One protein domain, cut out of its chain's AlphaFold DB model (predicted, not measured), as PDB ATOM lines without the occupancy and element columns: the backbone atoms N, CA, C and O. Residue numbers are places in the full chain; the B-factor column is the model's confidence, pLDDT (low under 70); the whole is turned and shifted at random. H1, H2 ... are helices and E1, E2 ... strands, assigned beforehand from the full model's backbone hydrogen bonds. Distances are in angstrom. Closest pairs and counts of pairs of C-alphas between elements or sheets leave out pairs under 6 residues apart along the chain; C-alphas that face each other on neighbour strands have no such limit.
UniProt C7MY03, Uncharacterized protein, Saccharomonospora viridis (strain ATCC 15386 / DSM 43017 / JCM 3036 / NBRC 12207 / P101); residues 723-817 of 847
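This is residues 723 to 817 of the 847 residues of an uncharacterized protein of Saccharomonospora viridis (strain ATCC 15386 / DSM 43017 / JCM 3036 / NBRC 12207 / P101) (UniProt C7MY03). The domain is a sandwich of two antiparallel sheets, a strongly twisted one of five strands and a smaller one of four, face to face over part of their extent: E8 comes close to the smaller sheet, while E1 is apart from its four strands. The one short helix, H1, packs on the larger sheet away from the smaller one, and the stretch of residues 735 to 748, with no named element, loops round the outside of the body. The printed part has 95 residues, with the named elements E1 H1 E2 E3 E4 E5 E6 E7 E8 E9 along the chain; the sheets run E2 E1 E4 E8 E7 and E3 E9 E5 E6, and the class is mostly strand. The whole is compact, with a radius of gyration of the C-alphas of 12.2 A, and rounded, with spans of 34 by 28 by 21 A.

The printed part begins in the larger sheet with E1, residues 723 to 725, an inner strand between its antiparallel neighbours E2, residues 749 to 752, and E4, residues 770 to 777. N 724 and O 750 are 2.9 A apart, and N 725 and O 771 are 2.9 A apart, both within hydrogen-bond range. E4 is also antiparallel to E8, residues 800 to 805, at 158 degrees, with N 774 and O 801 2.8 A apart. E8 forms a hairpin with the edge strand E7, residues 793 to 796, where N 794 and O 802 are 2.8 A apart. The strands' lines turn by 128 degrees from edge to edge of this sheet, and E4 bends by 59 degrees at residue 774. H1, residues 727 to 734, is on this sheet at a height over the sheet of 8.0 A. It lies over E4 and only just not over E1, with 4 of its 8 C-alphas falling on E4 and 2 on E1, and it runs along the strands at 26 degrees to E4 on the local plane. Its closest C-alphas to E4 are those of Ser 727 and Arg 770, 4.5 A apart, and to E7 those of Ser 733 and Ala 796, 4.8 A. Every O i to N i+4 pair in H1 is within hydrogen-bond range. The other sheet has the edge strand E3, residues 759 to 763, antiparallel to E9, residues 810 to 816, with N 761 and O 812 2.9 A apart. E9 is antiparallel to E5, residues 782 to 786, at 168 degrees, with N 785 and O 813 2.8 A apart. E5 and the edge strand E6, residues 789 to 791, form a hairpin, with N 786 and O 789 2.9 A apart. The parts of the two sheets that face each other are 10.2 A centre to centre, their best planes 4 degrees apart and their strands at 20 degrees. Between the sheets, the closest C-alphas of E5 and E8 are those of Ala 784 and Val 803, 7.2 A apart. E6 runs on into E7 across a break of 1 residue, at 32 degrees.

E1 begins at C-alpha 723, at (-14.420, -45.845, 8.535). H1 measures 10.5 A from first to last C-alpha, E2 9.6 A and E3 12.1 A. E4, the longest strand by residues, runs 19.0 A from C-alpha 770 at (-6.053, -48.515, 14.080). E5 measures 13.9 A and E8 15.6 A; E6 and E7 are shorter. E9 runs 19.9 A and ends at C-alpha 816, at (-16.743, -29.788, 14.668).

The two C-alphas farthest apart are those of Glu 742 and Asp 817, 35.0 A. The printed part has no cut. The link H1 to E2 is long, with 14 residues. The mean pLDDT of the printed part is 92.7, and no printed residue is under 70.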
ATOM      1  N   THR A 723     -15.024 -44.533   8.796       94.69
ATOM      2  CA  THR A 723     -14.420 -45.845   8.535       94.69
ATOM      3  C   THR A 723     -13.360 -46.151   9.581       94.69
ATOM      4  O   THR A 723     -12.438 -45.364   9.784       94.69
ATOM      5  N   LEU A 724     -13.462 -47.311  10.226       94.75
ATOM      6  CA  LEU A 724     -12.382 -47.861  11.036       94.75
ATOM      7  C   LEU A 724     -11.441 -48.641  10.114       94.75
ATOM      8  O   LEU A 724     -11.862 -49.615   9.487       94.75
ATOM      9  N   VAL A 725     -10.182 -48.216  10.026       94.88
ATOM     10  CA  VAL A 725      -9.165 -48.858   9.183       94.88
ATOM     11  C   VAL A 725      -8.122 -49.592  10.025       94.88
ATOM     12  O   VAL A 725      -7.759 -49.158  11.125       94.88
ATOM     13  N   SER A 726      -7.637 -50.714   9.493       94.50
ATOM     14  CA  SER A 726      -6.566 -51.520  10.081       94.50
ATOM     15  C   SER A 726      -5.276 -50.719  10.257       94.50
ATOM     16  O   SER A 726      -5.068 -49.683   9.626       94.50
ATOM     17  N   SER A 727      -4.370 -51.218  11.097       93.31
ATOM     18  CA  SER A 727      -3.078 -50.572  11.348       93.31
ATOM     19  C   SER A 727      -2.189 -50.481  10.102       93.31
ATOM     20  O   SER A 727      -1.429 -49.522   9.951       93.31
ATOM     21  N   GLU A 728      -2.305 -51.429   9.171       93.69
ATOM     22  CA  GLU A 728      -1.592 -51.387   7.893       93.69
ATOM     23  C   GLU A 728      -2.131 -50.277   6.984       93.69
ATOM     24  O   GLU A 728      -1.372 -49.405   6.550       93.69
ATOM     25  N   GLN A 729      -3.449 -50.231   6.772       94.00
ATOM     26  CA  GLN A 729      -4.080 -49.190   5.961       94.00
ATOM     27  C   GLN A 729      -3.925 -47.801   6.602       94.00
ATOM     28  O   GLN A 729      -3.717 -46.810   5.896       94.00
ATOM     29  N   ALA A 730      -3.943 -47.732   7.935       93.50
ATOM     30  CA  ALA A 730      -3.636 -46.533   8.701       93.50
ATOM     31  C   ALA A 730      -2.228 -46.008   8.394       93.50
ATOM     32  O   ALA A 730      -2.089 -44.840   8.026       93.50
ATOM     33  N   ARG A 731      -1.191 -46.856   8.464       93.38
ATOM     34  CA  ARG A 731       0.188 -46.461   8.127       93.38
ATOM     35  C   ARG A 731       0.302 -45.937   6.698       93.38
ATOM     36  O   ARG A 731       0.934 -44.905   6.486       93.38
ATOM     37  N   ARG A 732      -0.339 -46.601   5.730       94.00
ATOM     38  CA  ARG A 732      -0.377 -46.139   4.331       94.00
ATOM     39  C   ARG A 732      -1.016 -44.754   4.222       94.00
ATOM     40  O   ARG A 732      -0.438 -43.868   3.597       94.00
ATOM     41  N   SER A 733      -2.154 -44.551   4.892       92.75
ATOM     42  CA  SER A 733      -2.894 -43.282   4.877       92.75
ATOM     43  C   SER A 733      -2.086 -42.112   5.452       92.75
ATOM     44  O   SER A 733      -2.061 -41.040   4.846       92.75
ATOM     45  N   VAL A 734      -1.379 -42.319   6.568       93.00
ATOM     46  CA  VAL A 734      -0.552 -41.290   7.227       93.00
ATOM     47  C   VAL A 734       0.709 -40.981   6.417       93.00
ATOM     48  O   VAL A 734       1.123 -39.828   6.337       93.00
ATOM     49  N   ASN A 735       1.279 -41.985   5.747       92.31
ATOM     50  CA  ASN A 735       2.438 -41.824   4.866       92.31
ATOM     51  C   ASN A 735       2.077 -41.293   3.464       92.31
ATOM     52  O   ASN A 735       2.951 -41.201   2.604       92.31
ATOM     53  N   GLY A 736       0.806 -40.965   3.210       84.56
ATOM     54  CA  GLY A 736       0.348 -40.407   1.935       84.56
ATOM     55  C   GLY A 736       0.324 -41.402   0.771       84.56
ATOM     56  O   GLY A 736       0.274 -40.980  -0.382       84.56
ATOM     57  N   GLN A 737       0.358 -42.706   1.048       90.31
ATOM     58  CA  GLN A 737       0.201 -43.741   0.026       90.31
ATOM     59  C   GLN A 737      -1.282 -43.903  -0.350       90.31
ATOM     60  O   GLN A 737      -2.147 -43.754   0.522       90.31
ATOM     61  N   PRO A 738      -1.603 -44.229  -1.618       87.69
ATOM     62  CA  PRO A 738      -2.983 -44.449  -2.035       87.69
ATOM     63  C   PRO A 738      -3.616 -45.627  -1.267       87.69
ATOM     64  O   PRO A 738      -2.892 -46.525  -0.812       87.69
ATOM     65  N   PRO A 739      -4.952 -45.627  -1.085       91.19
ATOM     66  CA  PRO A 739      -5.653 -46.740  -0.453       91.19
ATOM     67  C   PRO A 739      -5.464 -48.033  -1.248       91.19
ATOM     68  O   PRO A 739      -5.571 -48.025  -2.478       91.19
ATOM     69  N   ASP A 740      -5.199 -49.128  -0.540       91.88
ATOM     70  CA  ASP A 740      -5.057 -50.444  -1.153       91.88
ATOM     71  C   ASP A 740      -6.431 -51.111  -1.266       91.88
ATOM     72  O   ASP A 740      -7.168 -51.173  -0.283       91.88
ATOM     73  N   ALA A 741      -6.779 -51.604  -2.454       90.06
ATOM     74  CA  ALA A 741      -8.077 -52.222  -2.702       90.06
ATOM     75  C   ALA A 741      -8.328 -53.426  -1.782       90.06
ATOM     76  O   ALA A 741      -9.427 -53.570  -1.249       90.06
ATOM     77  N   GLU A 742      -7.303 -54.252  -1.543       90.38
ATOM     78  CA  GLU A 742      -7.426 -55.459  -0.714       90.38
ATOM     79  C   GLU A 742      -7.699 -55.112   0.757       90.38
ATOM     80  O   GLU A 742      -8.483 -55.781   1.432       90.38
ATOM     81  N   LEU A 743      -7.118 -54.011   1.242       91.12
ATOM     82  CA  LEU A 743      -7.296 -53.525   2.613       91.12
ATOM     83  C   LEU A 743      -8.589 -52.716   2.806       91.12
ATOM     84  O   LEU A 743      -8.952 -52.412   3.942       91.12
ATOM     85  N   MET A 744      -9.295 -52.388   1.720       89.25
ATOM     86  CA  MET A 744     -10.620 -51.759   1.727       89.25
ATOM     87  C   MET A 744     -11.750 -52.795   1.647       89.25
ATOM     88  O   MET A 744     -12.766 -52.582   0.979       89.25
ATOM     89  N   THR A 745     -11.559 -53.924   2.327       89.94
ATOM     90  CA  THR A 745     -12.558 -54.975   2.527       89.94
ATOM     91  C   THR A 745     -12.599 -55.389   4.000       89.94
ATOM     92  O   THR A 745     -11.662 -55.143   4.767       89.94
ATOM     93  N   SER A 746     -13.700 -55.995   4.446       85.50
ATOM     94  CA  SER A 746     -13.789 -56.546   5.806       85.50
ATOM     95  C   SER A 746     -12.859 -57.764   5.957       85.50
ATOM     96  O   SER A 746     -12.842 -58.602   5.054       85.50
ATOM     97  N   PRO A 747     -12.108 -57.918   7.072       86.06
ATOM     98  CA  PRO A 747     -12.159 -57.129   8.310       86.06
ATOM     99  C   PRO A 747     -11.152 -55.965   8.378       86.06
ATOM    100  O   PRO A 747     -11.072 -55.294   9.406       86.06
ATOM    101  N   ALA A 748     -10.357 -55.730   7.328       88.56
ATOM    102  CA  ALA A 748      -9.314 -54.699   7.314       88.56
ATOM    103  C   ALA A 748      -9.879 -53.266   7.311       88.56
ATOM    104  O   ALA A 748      -9.255 -52.354   7.858       88.56
ATOM    105  N   SER A 749     -11.075 -53.077   6.760       90.50
ATOM    106  CA  SER A 749     -11.836 -51.832   6.836       90.50
ATOM    107  C   SER A 749     -13.286 -52.114   7.205       90.50
ATOM    108  O   SER A 749     -13.905 -53.019   6.641       90.50
ATOM    109  N   VAL A 750     -13.836 -51.323   8.125       92.38
ATOM    110  CA  VAL A 750     -15.228 -51.440   8.565       92.38
ATOM    111  C   VAL A 750     -15.882 -50.064   8.519       92.38
ATOM    112  O   VAL A 750     -15.411 -49.119   9.155       92.38
ATOM    113  N   ALA A 751     -16.972 -49.951   7.760       91.75
ATOM    114  CA  ALA A 751     -17.811 -48.760   7.771       91.75
ATOM    115  C   ALA A 751     -18.562 -48.682   9.104       91.75
ATOM    116  O   ALA A 751     -19.147 -49.664   9.557       91.75
ATOM    117  N   VAL A 752     -18.535 -47.508   9.723       91.50
ATOM    118  CA  VAL A 752     -19.242 -47.239  10.971       91.50
ATOM    119  C   VAL A 752     -20.507 -46.455  10.651       91.50
ATOM    120  O   VAL A 752     -20.464 -45.511   9.862       91.50
ATOM    121  N   GLU A 753     -21.626 -46.825  11.275       89.31
ATOM    122  CA  GLU A 753     -22.897 -46.095  11.183       89.31
ATOM    123  C   GLU A 753     -22.825 -44.776  11.970       89.31
ATOM    124  O   GLU A 753     -23.386 -44.623  13.051       89.31
ATOM    125  N   ALA A 754     -22.069 -43.822  11.435       90.44
ATOM    126  CA  ALA A 754     -21.956 -42.462  11.931       90.44
ATOM    127  C   ALA A 754     -21.657 -41.516  10.764       90.44
ATOM    128  O   ALA A 754     -21.076 -41.917   9.753       90.44
ATOM    129  N   THR A 755     -22.033 -40.247  10.909       90.69
ATOM    130  CA  THR A 755     -21.876 -39.236   9.859       90.69
ATOM    131  C   THR A 755     -21.318 -37.937  10.434       90.69
ATOM    132  O   THR A 755     -21.846 -37.464  11.438       90.69
ATOM    133  N   PRO A 756     -20.305 -37.321   9.799       91.00
ATOM    134  CA  PRO A 756     -19.864 -35.966  10.127       91.00
ATOM    135  C   PRO A 756     -21.019 -34.936  10.093       91.00
ATOM    136  O   PRO A 756     -21.959 -35.118   9.315       91.00
ATOM    137  N   PRO A 757     -20.949 -33.834  10.868       92.25
ATOM    138  CA  PRO A 757     -19.788 -33.392  11.640       92.25
ATOM    139  C   PRO A 757     -19.667 -34.002  13.042       92.25
ATOM    140  O   PRO A 757     -18.564 -33.997  13.575       92.25
ATOM    141  N   ASP A 758     -20.740 -34.557  13.608       92.38
ATOM    142  CA  ASP A 758     -20.765 -35.095  14.973       92.38
ATOM    143  C   ASP A 758     -20.758 -36.627  14.969       92.38
ATOM    144  O   ASP A 758     -21.730 -37.284  14.600       92.38
ATOM    145  N   VAL A 759     -19.648 -37.211  15.410       94.56
ATOM    146  CA  VAL A 759     -19.398 -38.654  15.398       94.56
ATOM    147  C   VAL A 759     -19.154 -39.129  16.823       94.56
ATOM    148  O   VAL A 759     -18.239 -38.659  17.492       94.56
ATOM    149  N   GLY A 760     -19.949 -40.091  17.288       94.56
ATOM    150  CA  GLY A 760     -19.754 -40.767  18.570       94.56
ATOM    151  C   GLY A 760     -19.841 -42.273  18.382       94.56
ATOM    152  O   GLY A 760     -20.890 -42.785  18.000       94.56
ATOM    153  N   VAL A 761     -18.739 -42.981  18.618       94.81
ATOM    154  CA  VAL A 761     -18.618 -44.413  18.322       94.81
ATOM    155  C   VAL A 761     -17.922 -45.110  19.480       94.81
ATOM    156  O   VAL A 761     -16.902 -44.638  19.975       94.81
ATOM    157  N   ARG A 762     -18.437 -46.271  19.887       94.06
ATOM    158  CA  ARG A 762     -17.732 -47.168  20.804       94.06
ATOM    159  C   ARG A 762     -17.045 -48.259  19.992       94.06
ATOM    160  O   ARG A 762     -17.714 -49.035  19.315       94.06
ATOM    161  N   VAL A 763     -15.718 -48.286  20.035       91.19
ATOM    162  CA  VAL A 763     -14.910 -49.232  19.260       91.19
ATOM    163  C   VAL A 763     -14.530 -50.417  20.143       91.19
ATOM    164  O   VAL A 763     -14.178 -50.244  21.308       91.19
ATOM    165  N   SER A 764     -14.625 -51.626  19.596       90.38
ATOM    166  CA  SER A 764     -14.221 -52.858  20.277       90.38
ATOM    167  C   SER A 764     -12.700 -53.031  20.307       90.38
ATOM    168  O   SER A 764     -11.965 -52.411  19.525       90.38
ATOM    169  N   GLU A 765     -12.242 -53.930  21.179       90.81
ATOM    170  CA  GLU A 765     -10.837 -54.328  21.279       90.81
ATOM    171  C   GLU A 765     -10.256 -54.742  19.920       90.81
ATOM    172  O   GLU A 765     -10.947 -55.292  19.056       90.81
ATOM    173  N   GLY A 766      -8.975 -54.458  19.704       89.19
ATOM    174  CA  GLY A 766      -8.296 -54.836  18.473       89.19
ATOM    175  C   GLY A 766      -6.833 -54.405  18.423       89.19
ATOM    176  O   GLY A 766      -6.292 -53.915  19.410       89.19
ATOM    177  N   PRO A 767      -6.170 -54.594  17.271       88.94
ATOM    178  CA  PRO A 767      -4.755 -54.282  17.123       88.94
ATOM    179  C   PRO A 767      -4.448 -52.807  17.393       88.94
ATOM    180  O   PRO A 767      -5.239 -51.918  17.065       88.94
ATOM    181  N   GLU A 768      -3.261 -52.548  17.933       89.88
ATOM    182  CA  GLU A 768      -2.753 -51.192  18.115       89.88
ATOM    183  C   GLU A 768      -2.499 -50.508  16.759       89.88
ATOM    184  O   GLU A 768      -2.100 -51.143  15.776       89.88
ATOM    185  N   GLY A 769      -2.727 -49.193  16.700       89.12
ATOM    186  CA  GLY A 769      -2.468 -48.375  15.512       89.12
ATOM    187  C   GLY A 769      -3.615 -48.311  14.500       89.12
ATOM    188  O   GLY A 769      -3.394 -47.853  13.380       89.12
ATOM    189  N   ARG A 770      -4.827 -48.750  14.867       94.75
ATOM    190  CA  ARG A 770      -6.053 -48.515  14.080       94.75
ATOM    191  C   ARG A 770      -6.403 -47.027  14.054       94.75
ATOM    192  O   ARG A 770      -6.177 -46.309  15.030       94.75
ATOM    193  N   LEU A 771      -7.007 -46.580  12.956       95.44
ATOM    194  CA  LEU A 771      -7.509 -45.212  12.819       95.44
ATOM    195  C   LEU A 771      -9.009 -45.219  12.547       95.44
ATOM    196  O   LEU A 771      -9.495 -45.981  11.714       95.44
ATOM    197  N   LEU A 772      -9.728 -44.325  13.217       95.88
ATOM    198  CA  LEU A 772     -11.083 -43.944  12.847       95.88
ATOM    199  C   LEU A 772     -10.981 -42.752  11.894       95.88
ATOM    200  O   LEU A 772     -10.611 -41.661  12.321       95.88
ATOM    201  N   VAL A 773     -11.254 -42.966  10.609       95.50
ATOM    202  CA  VAL A 773     -11.135 -41.952   9.552       95.50
ATOM    203  C   VAL A 773     -12.514 -41.439   9.165       95.50
ATOM    204  O   VAL A 773     -13.423 -42.219   8.885       95.50
ATOM    205  N   LEU A 774     -12.670 -40.121   9.132       95.62
ATOM    206  CA  LEU A 774     -13.886 -39.441   8.710       95.62
ATOM    207  C   LEU A 774     -13.732 -38.997   7.252       95.62
ATOM    208  O   LEU A 774     -12.678 -38.501   6.844       95.62
ATOM    209  N   SER A 775     -14.813 -39.072   6.476       92.75
ATOM    210  CA  SER A 775     -14.911 -38.491   5.134       92.75
ATOM    211  C   SER A 775     -15.059 -36.961   5.190       92.75
ATOM    212  O   SER A 775     -15.946 -36.378   4.566       92.75
ATOM    213  N   ALA A 776     -14.211 -36.313   5.985       93.88
ATOM    214  CA  ALA A 776     -14.195 -34.883   6.236       93.88
ATOM    215  C   ALA A 776     -12.768 -34.352   6.088       93.88
ATOM    216  O   ALA A 776     -11.822 -34.907   6.645       93.88
ATOM    217  N   VAL A 777     -12.603 -33.275   5.328       92.88
ATOM    218  CA  VAL A 777     -11.335 -32.564   5.183       92.88
ATOM    219  C   VAL A 777     -11.063 -31.774   6.459       92.88
ATOM    220  O   VAL A 777     -11.940 -31.118   7.016       92.88
ATOM    221  N   TYR A 778      -9.816 -31.827   6.911       92.81
ATOM    222  CA  TYR A 778      -9.360 -31.098   8.074       92.81
ATOM    223  C   TYR A 778      -9.298 -29.592   7.806       92.81
ATOM    224  O   TYR A 778      -8.652 -29.118   6.858       92.81
ATOM    225  N   GLU A 779      -9.905 -28.858   8.727       91.12
ATOM    226  CA  GLU A 779      -9.803 -27.418   8.910       91.12
ATOM    227  C   GLU A 779      -9.838 -27.085  10.416       91.12
ATOM    228  O   GLU A 779     -10.239 -27.927  11.226       91.12
ATOM    229  N   PRO A 780      -9.402 -25.887  10.841       89.12
ATOM    230  CA  PRO A 780      -9.456 -25.512  12.250       89.12
ATOM    231  C   PRO A 780     -10.899 -25.524  12.780       89.12
ATOM    232  O   PRO A 780     -11.738 -24.783  12.280       89.12
ATOM    233  N   GLY A 781     -11.167 -26.329  13.811       90.75
ATOM    234  CA  GLY A 781     -12.497 -26.471  14.423       90.75
ATOM    235  C   GLY A 781     -12.811 -27.904  14.852       90.75
ATOM    236  O   GLY A 781     -13.545 -28.108  15.814       90.75
ATOM    237  N   TRP A 782     -12.183 -28.894  14.212       94.88
ATOM    238  CA  TRP A 782     -12.289 -30.296  14.617       94.88
ATOM    239  C   TRP A 782     -11.687 -30.546  16.000       94.88
ATOM    240  O   TRP A 782     -10.555 -30.145  16.286       94.88
ATOM    241  N   ARG A 783     -12.438 -31.254  16.841       96.06
ATOM    242  CA  ARG A 783     -12.012 -31.749  18.150       96.06
ATOM    243  C   ARG A 783     -12.306 -33.235  18.250       96.06
ATOM    244  O   ARG A 783     -13.243 -33.732  17.630       96.06
ATOM    245  N   ALA A 784     -11.502 -33.929  19.041       97.06
ATOM    246  CA  ALA A 784     -11.720 -35.331  19.331       97.06
ATOM    247  C   ALA A 784     -11.452 -35.638  20.798       97.06
ATOM    248  O   ALA A 784     -10.587 -35.024  21.429       97.06
ATOM    249  N   THR A 785     -12.177 -36.622  21.316       97.25
ATOM    250  CA  THR A 785     -11.907 -37.245  22.606       97.25
ATOM    251  C   THR A 785     -11.914 -38.760  22.487       97.25
ATOM    252  O   THR A 785     -12.653 -39.334  21.687       97.25
ATOM    253  N   VAL A 786     -11.082 -39.401  23.302       96.31
ATOM    254  CA  VAL A 786     -11.051 -40.850  23.508       96.31
ATOM    255  C   VAL A 786     -11.252 -41.071  25.003       96.31
ATOM    256  O   VAL A 786     -10.506 -40.521  25.808       96.31
ATOM    257  N   ASP A 787     -12.331 -41.759  25.373       94.81
ATOM    258  CA  ASP A 787     -12.763 -41.975  26.766       94.81
ATOM    259  C   ASP A 787     -12.874 -40.684  27.601       94.81
ATOM    260  O   ASP A 787     -12.671 -40.655  28.813       94.81
ATOM    261  N   GLY A 788     -13.243 -39.585  26.936       93.69
ATOM    262  CA  GLY A 788     -13.409 -38.268  27.552       93.69
ATOM    263  C   GLY A 788     -12.129 -37.432  27.640       93.69
ATOM    264  O   GLY A 788     -12.227 -36.235  27.907       93.69
ATOM    265  N   GLU A 789     -10.960 -37.999  27.345       96.12
ATOM    266  CA  GLU A 789      -9.703 -37.255  27.258       96.12
ATOM    267  C   GLU A 789      -9.487 -36.690  25.853       96.12
ATOM    268  O   GLU A 789      -9.822 -37.324  24.854       96.12
ATOM    269  N   THR A 790      -8.927 -35.483  25.755       96.12
ATOM    270  CA  THR A 790      -8.665 -34.827  24.467       96.12
ATOM    271  C   THR A 790      -7.655 -35.624  23.649       96.12
ATOM    272  O   THR A 790      -6.512 -35.802  24.067       96.12
ATOM    273  N   ALA A 791      -8.054 -36.027  22.445       95.19
ATOM    274  CA  ALA A 791      -7.210 -36.763  21.515       95.19
ATOM    275  C   ALA A 791      -6.767 -35.872  20.341       95.19
ATOM    276  O   ALA A 791      -7.541 -35.032  19.868       95.19
ATOM    277  N   PRO A 792      -5.528 -36.031  19.843       95.31
ATOM    278  CA  PRO A 792      -5.056 -35.283  18.687       95.31
ATOM    279  C   PRO A 792      -5.711 -35.783  17.393       95.31
ATOM    280  O   PRO A 792      -5.898 -36.984  17.190       95.31
ATOM    281  N   ILE A 793      -5.987 -34.850  16.481       95.50
ATOM    282  CA  ILE A 793      -6.403 -35.176  15.114       95.50
ATOM    283  C   ILE A 793      -5.174 -35.593  14.299       95.50
ATOM    284  O   ILE A 793      -4.192 -34.856  14.204       95.50
ATOM    285  N   VAL A 794      -5.255 -36.768  13.684       94.62
ATOM    286  CA  VAL A 794      -4.305 -37.300  12.704       94.62
ATOM    287  C   VAL A 794      -4.854 -37.036  11.302       94.62
ATOM    288  O   VAL A 794      -6.063 -37.053  11.089       94.62
ATOM    289  N   LEU A 795      -3.976 -36.782  10.331       94.31
ATOM    290  CA  LEU A 795      -4.380 -36.578   8.941       94.31
ATOM    291  C   LEU A 795      -4.213 -37.870   8.140       94.31
ATOM    292  O   LEU A 795      -3.091 -38.330   7.929       94.31
ATOM    293  N   ALA A 796      -5.323 -38.428   7.663       92.44
ATOM    294  CA  ALA A 796      -5.328 -39.556   6.735       92.44
ATOM    295  C   ALA A 796      -5.342 -39.057   5.281       92.44
ATOM    296  O   ALA A 796      -5.999 -38.063   4.955       92.44
ATOM    297  N   TRP A 797      -4.580 -39.716   4.401       89.81
ATOM    298  CA  TRP A 797      -4.452 -39.378   2.974       89.81
ATOM    299  C   TRP A 797      -4.241 -37.873   2.739       89.81
ATOM    300  O   TRP A 797      -4.888 -37.216   1.919       89.81
ATOM    301  N   GLY A 798      -3.344 -37.318   3.555       81.00
ATOM    302  CA  GLY A 798      -2.895 -35.931   3.536       81.00
ATOM    303  C   GLY A 798      -3.836 -34.910   4.177       81.00
ATOM    304  O   GLY A 798      -3.350 -33.872   4.623       81.00
ATOM    305  N   ARG A 799      -5.158 -35.140   4.223       85.94
ATOM    306  CA  ARG A 799      -6.116 -34.098   4.650       85.94
ATOM    307  C   ARG A 799      -7.389 -34.574   5.344       85.94
ATOM    308  O   ARG A 799      -8.121 -33.709   5.809       85.94
ATOM    309  N   GLN A 800      -7.710 -35.861   5.379       92.62
ATOM    310  CA  GLN A 800      -8.916 -36.322   6.067       92.62
ATOM    311  C   GLN A 800      -8.712 -36.358   7.576       92.62
ATOM    312  O   GLN A 800      -7.629 -36.696   8.051       92.62
ATOM    313  N   VAL A 801      -9.759 -36.011   8.318       95.44
ATOM    314  CA  VAL A 801      -9.779 -36.081   9.779       95.44
ATOM    315  C   VAL A 801      -9.739 -37.544  10.201       95.44
ATOM    316  O   VAL A 801     -10.588 -38.335   9.797       95.44
ATOM    317  N   ALA A 802      -8.763 -37.905  11.023       95.81
ATOM    318  CA  ALA A 802      -8.661 -39.225  11.616       95.81
ATOM    319  C   ALA A 802      -8.280 -39.138  13.095       95.81
ATOM    320  O   ALA A 802      -7.647 -38.178  13.534       95.81
ATOM    321  N   VAL A 803      -8.650 -40.155  13.866       96.56
ATOM    322  CA  VAL A 803      -8.312 -40.266  15.289       96.56
ATOM    323  C   VAL A 803      -7.761 -41.655  15.564       96.56
ATOM    324  O   VAL A 803      -8.286 -42.651  15.061       96.56
ATOM    325  N   ALA A 804      -6.677 -41.719  16.336       95.50
ATOM    326  CA  ALA A 804      -6.094 -42.984  16.757       95.50
ATOM    327  C   ALA A 804      -7.008 -43.693  17.754       95.50
ATOM    328  O   ALA A 804      -7.482 -43.084  18.711       95.50
ATOM    329  N   VAL A 805      -7.243 -44.981  17.517       94.19
ATOM    330  CA  VAL A 805      -8.078 -45.814  18.381       94.19
ATOM    331  C   VAL A 805      -7.176 -46.711  19.230       94.19
ATOM    332  O   VAL A 805      -6.287 -47.365  18.669       94.19
ATOM    333  N   PRO A 806      -7.380 -46.768  20.559       93.19
ATOM    334  CA  PRO A 806      -6.602 -47.640  21.429       93.19
ATOM    335  C   PRO A 806      -6.882 -49.134  21.157       93.19
ATOM    336  O   PRO A 806      -7.843 -49.496  20.462       93.19
ATOM    337  N   PRO A 807      -6.015 -50.029  21.664       92.06
ATOM    338  CA  PRO A 807      -6.221 -51.469  21.540       92.06
ATOM    339  C   PRO A 807      -7.377 -51.980  22.413       92.06
ATOM    340  O   PRO A 807      -8.018 -52.964  22.051       92.06
ATOM    341  N   GLU A 808      -7.665 -51.304  23.527       93.31
ATOM    342  CA  GLU A 808      -8.793 -51.596  24.418       93.31
ATOM    343  C   GLU A 808     -10.107 -51.004  23.883       93.31
ATOM    344  O   GLU A 808     -10.113 -50.179  22.964       93.31
ATOM    345  N   SER A 809     -11.242 -51.433  24.443       92.38
ATOM    346  CA  SER A 809     -12.530 -50.839  24.091       92.38
ATOM    347  C   SER A 809     -12.589 -49.381  24.542       92.38
ATOM    348  O   SER A 809     -12.418 -49.119  25.730       92.38
ATOM    349  N   ALA A 810     -12.897 -48.465  23.627       93.44
ATOM    350  CA  ALA A 810     -12.929 -47.036  23.923       93.44
ATOM    351  C   ALA A 810     -14.097 -46.328  23.238       93.44
ATOM    352  O   ALA A 810     -14.547 -46.708  22.150       93.44
ATOM    353  N   GLU A 811     -14.587 -45.272  23.876       95.31
ATOM    354  CA  GLU A 811     -15.531 -44.333  23.290       95.31
ATOM    355  C   GLU A 811     -14.773 -43.201  22.595       95.31
ATOM    356  O   GLU A 811     -14.127 -42.374  23.237       95.31
ATOM    357  N   VAL A 812     -14.874 -43.151  21.270       96.31
ATOM    358  CA  VAL A 812     -14.267 -42.109  20.443       96.31
ATOM    359  C   VAL A 812     -15.356 -41.130  20.029       96.31
ATOM    360  O   VAL A 812     -16.339 -41.516  19.391       96.31
ATOM    361  N   ARG A 813     -15.177 -39.851  20.367       97.00
ATOM    362  CA  ARG A 813     -16.019 -38.767  19.853       97.00
ATOM    363  C   ARG A 813     -15.192 -37.819  19.017       97.00
ATOM    364  O   ARG A 813     -14.104 -37.424  19.421       97.00
ATOM    365  N   VAL A 814     -15.724 -37.425  17.873       96.81
ATOM    366  CA  VAL A 814     -15.120 -36.452  16.966       96.81
ATOM    367  C   VAL A 814     -16.215 -35.493  16.544       96.81
ATOM    368  O   VAL A 814     -17.267 -35.937  16.099       96.81
ATOM    369  N   TRP A 815     -15.996 -34.196  16.714       95.50
ATOM    370  CA  TRP A 815     -16.992 -33.181  16.384       95.50
ATOM    371  C   TRP A 815     -16.350 -31.919  15.824       95.50
ATOM    372  O   TRP A 815     -15.146 -31.686  15.994       95.50
ATOM    373  N   PHE A 816     -17.159 -31.090  15.173       94.81
ATOM    374  CA  PHE A 816     -16.743 -29.788  14.668       94.81
ATOM    375  C   PHE A 816     -17.291 -28.661  15.553       94.81
ATOM    376  O   PHE A 816     -18.489 -28.598  15.814       94.81
ATOM    377  N   ASP A 817     -16.424 -27.765  16.024       92.94
ATOM    378  CA  ASP A 817     -16.821 -26.620  16.848       92.94
ATOM    379  C   ASP A 817     -17.409 -25.475  15.999       92.94
ATOM    380  O   ASP A 817     -16.692 -24.782  15.268       92.94
TER     381      ASP A 817